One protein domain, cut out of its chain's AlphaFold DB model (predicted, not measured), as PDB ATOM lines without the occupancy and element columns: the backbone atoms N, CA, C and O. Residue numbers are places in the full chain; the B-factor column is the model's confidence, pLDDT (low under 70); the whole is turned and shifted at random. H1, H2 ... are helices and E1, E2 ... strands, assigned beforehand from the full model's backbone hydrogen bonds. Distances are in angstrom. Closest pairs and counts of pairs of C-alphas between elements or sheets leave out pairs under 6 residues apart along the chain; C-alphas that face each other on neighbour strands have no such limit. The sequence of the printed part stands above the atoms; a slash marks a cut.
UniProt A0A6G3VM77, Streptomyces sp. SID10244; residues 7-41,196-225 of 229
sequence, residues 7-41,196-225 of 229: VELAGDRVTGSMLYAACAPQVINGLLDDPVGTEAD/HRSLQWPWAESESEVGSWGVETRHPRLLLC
ATOM      1  N   VAL A   7      -9.367 -32.599 -34.381       95.62
ATOM      2  CA  VAL A   7      -8.784 -33.911 -34.690       95.62
ATOM      3  C   VAL A   7      -7.273 -33.839 -34.494       95.62
ATOM      4  O   VAL A   7      -6.614 -32.927 -35.002       95.62
ATOM      5  N   GLU A   8      -6.732 -34.800 -33.751       94.56
ATOM      6  CA  GLU A   8      -5.291 -34.995 -33.611       94.56
ATOM      7  C   GLU A   8      -4.818 -36.000 -34.662       94.56
ATOM      8  O   GLU A   8      -5.384 -37.081 -34.818       94.56
ATOM      9  N   LEU A   9      -3.798 -35.608 -35.416       92.12
ATOM     10  CA  LEU A   9      -3.131 -36.420 -36.424       92.12
ATOM     11  C   LEU A   9      -1.731 -36.775 -35.911       92.12
ATOM     12  O   LEU A   9      -1.283 -36.265 -34.883       92.12
ATOM     13  N   ALA A  10      -0.999 -37.622 -36.635       91.31
ATOM     14  CA  ALA A  10       0.383 -37.944 -36.291       91.31
ATOM     15  C   ALA A  10       1.289 -36.696 -36.391       91.31
ATOM     16  O   ALA A  10       1.858 -36.413 -37.441       91.31
ATOM     17  N   GLY A  11       1.413 -35.959 -35.282       90.94
ATOM     18  CA  GLY A  11       2.252 -34.765 -35.146       90.94
ATOM     19  C   GLY A  11       1.552 -33.421 -35.377       90.94
ATOM     20  O   GLY A  11       2.188 -32.397 -35.153       90.94
ATOM     21  N   ASP A  12       0.270 -33.412 -35.751       94.69
ATOM     22  CA  ASP A  12      -0.480 -32.195 -36.084       94.69
ATOM     23  C   ASP A  12      -1.852 -32.150 -35.405       94.69
ATOM     24  O   ASP A  12      -2.412 -33.167 -34.993       94.69
ATOM     25  N   ARG A  13      -2.426 -30.947 -35.327       96.00
ATOM     26  CA  ARG A  13      -3.790 -30.713 -34.845       96.00
ATOM     27  C   ARG A  13      -4.550 -29.862 -35.850       96.00
ATOM     28  O   ARG A  13      -4.083 -28.791 -36.238       96.00
ATOM     29  N   VAL A  14      -5.742 -30.314 -36.224       96.81
ATOM     30  CA  VAL A  14      -6.662 -29.579 -37.102       96.81
ATOM     31  C   VAL A  14      -8.009 -29.389 -36.412       96.81
ATOM     32  O   VAL A  14      -8.390 -30.183 -35.554       96.81
ATOM     33  N   THR A  15      -8.740 -28.341 -36.790       96.88
ATOM     34  CA  THR A  15     -10.077 -28.057 -36.255       96.88
ATOM     35  C   THR A  15     -11.040 -27.786 -37.402       96.88
ATOM     36  O   THR A  15     -10.755 -26.967 -38.278       96.88
ATOM     37  N   GLY A  16     -12.181 -28.469 -37.386       96.06
ATOM     38  CA  GLY A  16     -13.286 -28.272 -38.321       96.06
ATOM     39  C   GLY A  16     -14.541 -27.770 -37.612       96.06
ATOM     40  O   GLY A  16     -14.734 -27.995 -36.423       96.06
ATOM     41  N   SER A  17     -15.440 -27.110 -38.345       96.81
ATOM     42  CA  SER A  17     -16.777 -26.802 -37.814       96.81
ATOM     43  C   SER A  17     -17.627 -28.065 -37.636       96.81
ATOM     44  O   SER A  17     -18.446 -28.109 -36.717       96.81
ATOM     45  N   MET A  18     -17.397 -29.065 -38.493       96.94
ATOM     46  CA  MET A  18     -18.014 -30.390 -38.510       96.94
ATOM     47  C   MET A  18     -16.948 -31.458 -38.783       96.94
ATOM     48  O   MET A  18     -15.961 -31.198 -39.474       96.94
ATOM     49  N   LEU A  19     -17.195 -32.659 -38.276       96.81
ATOM     50  CA  LEU A  19     -16.446 -33.889 -38.483       96.81
ATOM     51  C   LEU A  19     -17.368 -34.899 -39.173       96.81
ATOM     52  O   LEU A  19     -18.477 -35.157 -38.705       96.81
ATOM     53  N   TYR A  20     -16.900 -35.476 -40.275       96.38
ATOM     54  CA  TYR A  20     -17.631 -36.479 -41.048       96.38
ATOM     55  C   TYR A  20     -16.845 -37.789 -41.011       96.38
ATOM     56  O   TYR A  20     -15.764 -37.883 -41.596       96.38
ATOM     57  N   ALA A  21     -17.357 -38.785 -40.292       95.62
ATOM     58  CA  ALA A  21     -16.704 -40.078 -40.126       95.62
ATOM     59  C   ALA A  21     -17.172 -41.056 -41.210       95.62
ATOM     60  O   ALA A  21     -18.248 -41.639 -41.115       95.62
ATOM     61  N   ALA A  22     -16.345 -41.245 -42.238       94.56
ATOM     62  CA  ALA A  22     -16.569 -42.208 -43.321       94.56
ATOM     63  C   ALA A  22     -15.890 -43.568 -43.045       94.56
ATOM     64  O   ALA A  22     -15.274 -44.161 -43.927       94.56
ATOM     65  N   CYS A  23     -15.965 -44.043 -41.803       94.06
ATOM     66  CA  CYS A  23     -15.423 -45.326 -41.351       94.06
ATOM     67  C   CYS A  23     -16.450 -46.054 -40.474       94.06
ATOM     68  O   CYS A  23     -17.554 -45.551 -40.255       94.06
ATOM     69  N   ALA A  24     -16.126 -47.259 -40.005       95.12
ATOM     70  CA  ALA A  24     -17.010 -47.971 -39.093       95.12
ATOM     71  C   ALA A  24     -17.155 -47.230 -37.753       95.12
ATOM     72  O   ALA A  24     -16.150 -46.752 -37.217       95.12
ATOM     73  N   PRO A  25     -18.366 -47.156 -37.161       95.31
ATOM     74  CA  PRO A  25     -18.560 -46.505 -35.867       95.31
ATOM     75  C   PRO A  25     -17.663 -47.069 -34.752       95.31
ATOM     76  O   PRO A  25     -17.223 -46.343 -33.864       95.31
ATOM     77  N   GLN A  26     -17.321 -48.357 -34.816       95.06
ATOM     78  CA  GLN A  26     -16.371 -48.965 -33.886       95.06
ATOM     79  C   GLN A  26     -14.948 -48.400 -34.032       95.06
ATOM     80  O   GLN A  26     -14.257 -48.226 -33.031       95.06
ATOM     81  N   VAL A  27     -14.522 -48.051 -35.250       94.69
ATOM     82  CA  VAL A  27     -13.209 -47.434 -35.500       94.69
ATOM     83  C   VAL A  27     -13.165 -46.028 -34.910       94.69
ATOM     84  O   VAL A  27     -12.224 -45.700 -34.188       94.69
ATOM     85  N   ILE A  28     -14.192 -45.201 -35.152       94.25
ATOM     86  CA  ILE A  28     -14.237 -43.849 -34.568       94.25
ATOM     87  C   ILE A  28     -14.355 -43.898 -33.038       94.25
ATOM     88  O   ILE A  28     -13.778 -43.050 -32.367       94.25
ATOM     89  N   ASN A  29     -15.003 -44.918 -32.465       95.19
ATOM     90  CA  ASN A  29     -15.053 -45.117 -31.013       95.19
ATOM     91  C   ASN A  29     -13.677 -45.353 -30.376       95.19
ATOM     92  O   ASN A  29     -13.499 -45.018 -29.210       95.19
ATOM     93  N   GLY A  30     -12.691 -45.848 -31.128       93.62
ATOM     94  CA  GLY A  30     -11.297 -45.914 -30.671       93.62
ATOM     95  C   GLY A  30     -10.606 -44.547 -30.564       93.62
ATOM     96  O   GLY A  30      -9.515 -44.458 -30.010       93.62
ATOM     97  N   LEU A  31     -11.228 -43.487 -31.091       93.56
ATOM     98  CA  LEU A  31     -10.705 -42.116 -31.136       93.56
ATOM     99  C   LEU A  31     -11.517 -41.139 -30.262       93.56
ATOM    100  O   LEU A  31     -11.234 -39.938 -30.260       93.56
ATOM    101  N   LEU A  32     -12.549 -41.622 -29.564       95.12
ATOM    102  CA  LEU A  32     -13.475 -40.811 -28.774       95.12
ATOM    103  C   LEU A  32     -13.407 -41.184 -27.291       95.12
ATOM    104  O   LEU A  32     -13.520 -42.354 -26.941       95.12
ATOM    105  N   ASP A  33     -13.338 -40.175 -26.420       94.25
ATOM    106  CA  ASP A  33     -13.467 -40.374 -24.968       94.25
ATOM    107  C   ASP A  33     -14.893 -40.795 -24.564       94.25
ATOM    108  O   ASP A  33     -15.085 -41.528 -23.595       94.25
ATOM    109  N   ASP A  34     -15.901 -40.335 -25.316       95.31
ATOM    110  CA  ASP A  34     -17.308 -40.721 -25.172       95.31
ATOM    111  C   ASP A  34     -17.796 -41.395 -26.472       95.31
ATOM    112  O   ASP A  34     -18.100 -40.704 -27.451       95.31
ATOM    113  N   PRO A  35     -17.833 -42.739 -26.525       95.50
ATOM    114  CA  PRO A  35     -18.185 -43.502 -27.724       95.50
ATOM    115  C   PRO A  35     -19.606 -43.241 -28.238       95.50
ATOM    116  O   PRO A  35     -20.548 -43.071 -27.466       95.50
ATOM    117  N   VAL A  36     -19.801 -43.301 -29.555       94.75
ATOM    118  CA  VAL A  36     -21.132 -43.327 -30.176       94.75
ATOM    119  C   VAL A  36     -21.769 -44.717 -30.054       94.75
ATOM    120  O   VAL A  36     -21.080 -45.727 -29.899       94.75
ATOM    121  N   GLY A  37     -23.103 -44.774 -30.115       91.12
ATOM    122  CA  GLY A  37     -23.837 -46.039 -30.063       91.12
ATOM    123  C   GLY A  37     -23.588 -46.877 -31.316       91.12
ATOM    124  O   GLY A  37     -23.821 -46.410 -32.428       91.12
ATOM    125  N   THR A  38     -23.102 -48.101 -31.138       92.25
ATOM    126  CA  THR A  38     -22.901 -49.081 -32.209       92.25
ATOM    127  C   THR A  38     -22.766 -50.478 -31.607       92.25
ATOM    128  O   THR A  38     -22.564 -50.616 -30.398       92.25
ATOM    129  N   GLU A  39     -22.906 -51.511 -32.431       91.00
ATOM    130  CA  GLU A  39     -22.640 -52.883 -32.006       91.00
ATOM    131  C   GLU A  39     -21.149 -53.074 -31.698       91.00
ATOM    132  O   GLU A  39     -20.285 -52.455 -32.314       91.00
ATOM    133  N   ALA A  40     -20.837 -53.921 -30.718       86.44
ATOM    134  CA  ALA A  40     -19.458 -54.099 -30.267       86.44
ATOM    135  C   ALA A  40     -18.601 -54.918 -31.243       86.44
ATOM    136  O   ALA A  40     -17.378 -54.878 -31.144       86.44
ATOM    137  N   ASP A  41     -19.241 -55.696 -32.118       87.62
ATOM    138  CA  ASP A  41     -18.579 -56.780 -32.832       87.62
ATOM    139  C   ASP A  41     -19.232 -57.042 -34.205       87.62
ATOM    140  O   ASP A  41     -19.840 -58.093 -34.420       87.62
ATOM    141  N   HIS A 196     -19.708 -51.898 -42.552       94.06
ATOM    142  CA  HIS A 196     -19.204 -51.162 -41.384       94.06
ATOM    143  C   HIS A 196     -19.962 -51.396 -40.057       94.06
ATOM    144  O   HIS A 196     -19.401 -51.152 -38.990       94.06
ATOM    145  N   ARG A 197     -21.216 -51.849 -40.118       92.38
ATOM    146  CA  ARG A 197     -22.100 -52.293 -39.036       92.38
ATOM    147  C   ARG A 197     -23.227 -53.148 -39.628       92.38
ATOM    148  O   ARG A 197     -23.352 -53.261 -40.849       92.38
ATOM    149  N   SER A 198     -24.043 -53.761 -38.785       90.88
ATOM    150  CA  SER A 198     -25.271 -54.442 -39.181       90.88
ATOM    151  C   SER A 198     -26.172 -53.491 -39.966       90.88
ATOM    152  O   SER A 198     -26.316 -52.324 -39.600       90.88
ATOM    153  N   LEU A 199     -26.801 -53.987 -41.034       89.44
ATOM    154  CA  LEU A 199     -27.738 -53.192 -41.826       89.44
ATOM    155  C   LEU A 199     -28.854 -52.651 -40.927       89.44
ATOM    156  O   LEU A 199     -29.497 -53.408 -40.201       89.44
ATOM    157  N   GLN A 200     -29.051 -51.339 -40.978       84.12
ATOM    158  CA  GLN A 200     -30.091 -50.651 -40.226       84.12
ATOM    159  C   GLN A 200     -31.301 -50.400 -41.119       84.12
ATOM    160  O   GLN A 200     -31.192 -50.286 -42.344       84.12
ATOM    161  N   TRP A 201     -32.470 -50.307 -40.500       84.56
ATOM    162  CA  TRP A 201     -33.674 -49.961 -41.229       84.56
ATOM    163  C   TRP A 201     -33.695 -48.470 -41.586       84.56
ATOM    164  O   TRP A 201     -33.294 -47.637 -40.778       84.56
ATOM    165  N   PRO A 202     -34.206 -48.095 -42.771       82.12
ATOM    166  CA  PRO A 202     -34.220 -46.705 -43.225       82.12
ATOM    167  C   PRO A 202     -35.362 -45.873 -42.608       82.12
ATOM    168  O   PRO A 202     -35.793 -44.885 -43.202       82.12
ATOM    169  N   TRP A 203     -35.912 -46.278 -41.461       85.81
ATOM    170  CA  TRP A 203     -36.994 -45.573 -40.771       85.81
ATOM    171  C   TRP A 203     -36.644 -45.329 -39.308       85.81
ATOM    172  O   TRP A 203     -35.927 -46.111 -38.696       85.81
ATOM    173  N   ALA A 204     -37.205 -44.255 -38.749       90.00
ATOM    174  CA  ALA A 204     -37.121 -43.968 -37.324       90.00
ATOM    175  C   ALA A 204     -37.726 -45.125 -36.511       90.00
ATOM    176  O   ALA A 204     -38.860 -45.544 -36.769       90.00
ATOM    177  N   GLU A 205     -36.987 -45.620 -35.524       88.00
ATOM    178  CA  GLU A 205     -37.428 -46.677 -34.610       88.00
ATOM    179  C   GLU A 205     -38.044 -46.088 -33.327       88.00
ATOM    180  O   GLU A 205     -38.746 -46.780 -32.585       88.00
ATOM    181  N   SER A 206     -37.852 -44.785 -33.095       89.94
ATOM    182  CA  SER A 206     -38.426 -44.006 -31.997       89.94
ATOM    183  C   SER A 206     -38.979 -42.647 -32.455       89.94
ATOM    184  O   SER A 206     -38.542 -42.071 -33.450       89.94
ATOM    185  N   GLU A 207     -39.920 -42.075 -31.695       93.69
ATOM    186  CA  GLU A 207     -40.465 -40.735 -31.988       93.69
ATOM    187  C   GLU A 207     -39.387 -39.638 -31.980       93.69
ATOM    188  O   GLU A 207     -39.488 -38.671 -32.730       93.69
ATOM    189  N   SER A 208     -38.340 -39.795 -31.162       88.94
ATOM    190  CA  SER A 208     -37.221 -38.850 -31.075       88.94
ATOM    191  C   SER A 208     -36.337 -38.805 -32.322       88.94
ATOM    192  O   SER A 208     -35.640 -37.816 -32.522       88.94
ATOM    193  N   GLU A 209     -36.357 -39.847 -33.154       88.50
ATOM    194  CA  GLU A 209     -35.579 -39.912 -34.400       88.50
ATOM    195  C   GLU A 209     -36.338 -39.317 -35.591       88.50
ATOM    196  O   GLU A 209     -35.751 -39.063 -36.647       88.50
ATOM    197  N   VAL A 210     -37.645 -39.068 -35.447       92.81
ATOM    198  CA  VAL A 210     -38.474 -38.521 -36.524       92.81
ATOM    199  C   VAL A 210     -37.954 -37.143 -36.940       92.81
ATOM    200  O   VAL A 210     -37.905 -36.206 -36.146       92.81
ATOM    201  N   GLY A 211     -37.607 -37.013 -38.224       88.44
ATOM    202  CA  GLY A 211     -37.071 -35.778 -38.807       88.44
ATOM    203  C   GLY A 211     -35.544 -35.656 -38.772       88.44
ATOM    204  O   GLY A 211     -35.028 -34.651 -39.261       88.44
ATOM    205  N   SER A 212     -34.836 -36.655 -38.235       88.50
ATOM    206  CA  SER A 212     -33.382 -36.798 -38.377       88.50
ATOM    207  C   SER A 212     -32.999 -37.453 -39.710       88.50
ATOM    208  O   SER A 212     -33.849 -38.004 -40.418       88.50
ATOM    209  N   TRP A 213     -31.715 -37.379 -40.059       88.56
ATOM    210  CA  TRP A 213     -31.151 -38.026 -41.247       88.56
ATOM    211  C   TRP A 213     -30.646 -39.450 -40.972       88.56
ATOM    212  O   TRP A 213     -30.330 -40.166 -41.920       88.56
ATOM    213  N   GLY A 214     -30.553 -39.853 -39.699       88.88
ATOM    214  CA  GLY A 214     -30.028 -41.151 -39.262       88.88
ATOM    215  C   GLY A 214     -28.500 -41.205 -39.152       88.88
ATOM    216  O   GLY A 214     -27.952 -42.223 -38.745       88.88
ATOM    217  N   VAL A 215     -27.814 -40.103 -39.471       92.62
ATOM    218  CA  VAL A 215     -26.344 -39.978 -39.439       92.62
ATOM    219  C   VAL A 215     -25.836 -39.251 -38.199       92.62
ATOM    220  O   VAL A 215     -24.630 -39.191 -37.942       92.62
ATOM    221  N   GLU A 216     -26.749 -38.619 -37.469       93.38
ATOM    222  CA  GLU A 216     -26.453 -37.850 -36.280       93.38
ATOM    223  C   GLU A 216     -25.921 -38.754 -35.171       93.38
ATOM    224  O   GLU A 216     -26.410 -39.854 -34.923       93.38
ATOM    225  N   THR A 217     -24.915 -38.260 -34.459       94.25
ATOM    226  CA  THR A 217     -24.418 -38.910 -33.250       94.25
ATOM    227  C   THR A 217     -24.829 -38.099 -32.027       94.25
ATOM    228  O   THR A 217     -25.343 -36.984 -32.133       94.25
ATOM    229  N   ARG A 218     -24.541 -38.617 -30.829       93.06
ATOM    230  CA  ARG A 218     -24.677 -37.836 -29.587       93.06
ATOM    231  C   ARG A 218     -23.812 -36.567 -29.580       93.06
ATOM    232  O   ARG A 218     -24.057 -35.667 -28.781       93.06
ATOM    233  N   HIS A 219     -22.808 -36.501 -30.455       96.38
ATOM    234  CA  HIS A 219     -21.897 -35.375 -30.572       96.38
ATOM    235  C   HIS A 219     -22.352 -34.433 -31.692       96.38
ATOM    236  O   HIS A 219     -22.288 -34.811 -32.862       96.38
ATOM    237  N   PRO A 220     -22.737 -33.179 -31.391       94.38
ATOM    238  CA  PRO A 220     -23.363 -32.286 -32.373       94.38
ATOM    239  C   PRO A 220     -22.524 -31.964 -33.617       94.38
ATOM    240  O   PRO A 220     -23.079 -31.555 -34.633       94.38
ATOM    241  N   ARG A 221     -21.192 -32.102 -33.541       96.44
ATOM    242  CA  ARG A 221     -20.283 -31.841 -34.670       96.44
ATOM    243  C   ARG A 221     -19.809 -33.103 -35.377       96.44
ATOM    244  O   ARG A 221     -19.033 -32.964 -36.309       96.44
ATOM    245  N   LEU A 222     -20.210 -34.299 -34.953       97.19
ATOM    246  CA  LEU A 222     -19.773 -35.555 -35.561       97.19
ATOM    247  C   LEU A 222     -20.957 -36.255 -36.219       97.19
ATOM    248  O   LEU A 222     -21.915 -36.628 -35.540       97.19
ATOM    249  N   LEU A 223     -20.854 -36.462 -37.528       96.81
ATOM    250  CA  LEU A 223     -21.821 -37.212 -38.322       96.81
ATOM    251  C   LEU A 223     -21.175 -38.478 -38.886       96.81
ATOM    252  O   LEU A 223     -20.004 -38.459 -39.279       96.81
ATOM    253  N   LEU A 224     -21.944 -39.561 -38.943       95.38
ATOM    254  CA  LEU A 224     -21.566 -40.792 -39.636       95.38
ATOM    255  C   LEU A 224     -21.813 -40.640 -41.141       95.38
ATOM    256  O   LEU A 224     -22.725 -39.940 -41.575       95.38
ATOM    257  N   CYS A 225     -20.962 -41.242 -41.963       93.81
ATOM    258  CA  CYS A 225     -21.022 -41.130 -43.418       93.81
ATOM    259  C   CYS A 225     -20.714 -42.474 -44.087       93.81
ATOM    260  O   CYS A 225     -20.035 -43.335 -43.526       93.81
TER     261      CYS A 225
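What this domain is: This is residues 7 to 41 and 196 to 225 of the 229 residues of a protein of Streptomyces sp. SID10244 (UniProt A0A6G3VM77). Little regular structure: mostly loops, with a small parallel pair of strands, E2 and E3, in the middle and the short helix H1 near one end of the pair. Two stretches stand free and stick out at opposite ends of the longest span: residues 9 to 14, of which 13 to 14 belong to E1, and residues 205 to 210, which hold no named element. The 65 printed residues hold E1, E2, H1 and E3 in chain order, a mixed class with 14 residues in named elements. The whole is only just loose, close to compact, radius of gyration of the C-alphas 13.3 A, spanning 42 by 28 by 18 A.

How they stand to each other: E2, residues 19 to 21, and E3, residues 222 to 224, are parallel at 26 degrees, with N 21 and O 223 2.9 A apart, within hydrogen-bond range. The closest C-alphas of E2 and H1, residues 25 to 29, are those of Ala 21 and Ile 28, 7.2 A. In H1 every O i to N i+4 pair is within hydrogen-bond range. E1, residues 13 to 15, pairs with no named strand; residues 7 to 8 pair antiparallel with 13 to 14.

Where its parts are: E2 is 6.4 A long, E3 6.9 A, H1 6.1 A, E1 7.0 A. E1 begins at C-alpha 13 (-3.790, -30.713, -34.845); E3 ends at C-alpha 224 (-21.566, -40.792, -39.636).

The domain as a whole: The farthest C-alphas, of Gly 11 and Glu 207, are 43.2 A apart. Residues 42 to 195 are not printed; C-alphas 41 and 196 are 10.3 A apart. No printed residue is under 70 in pLDDT.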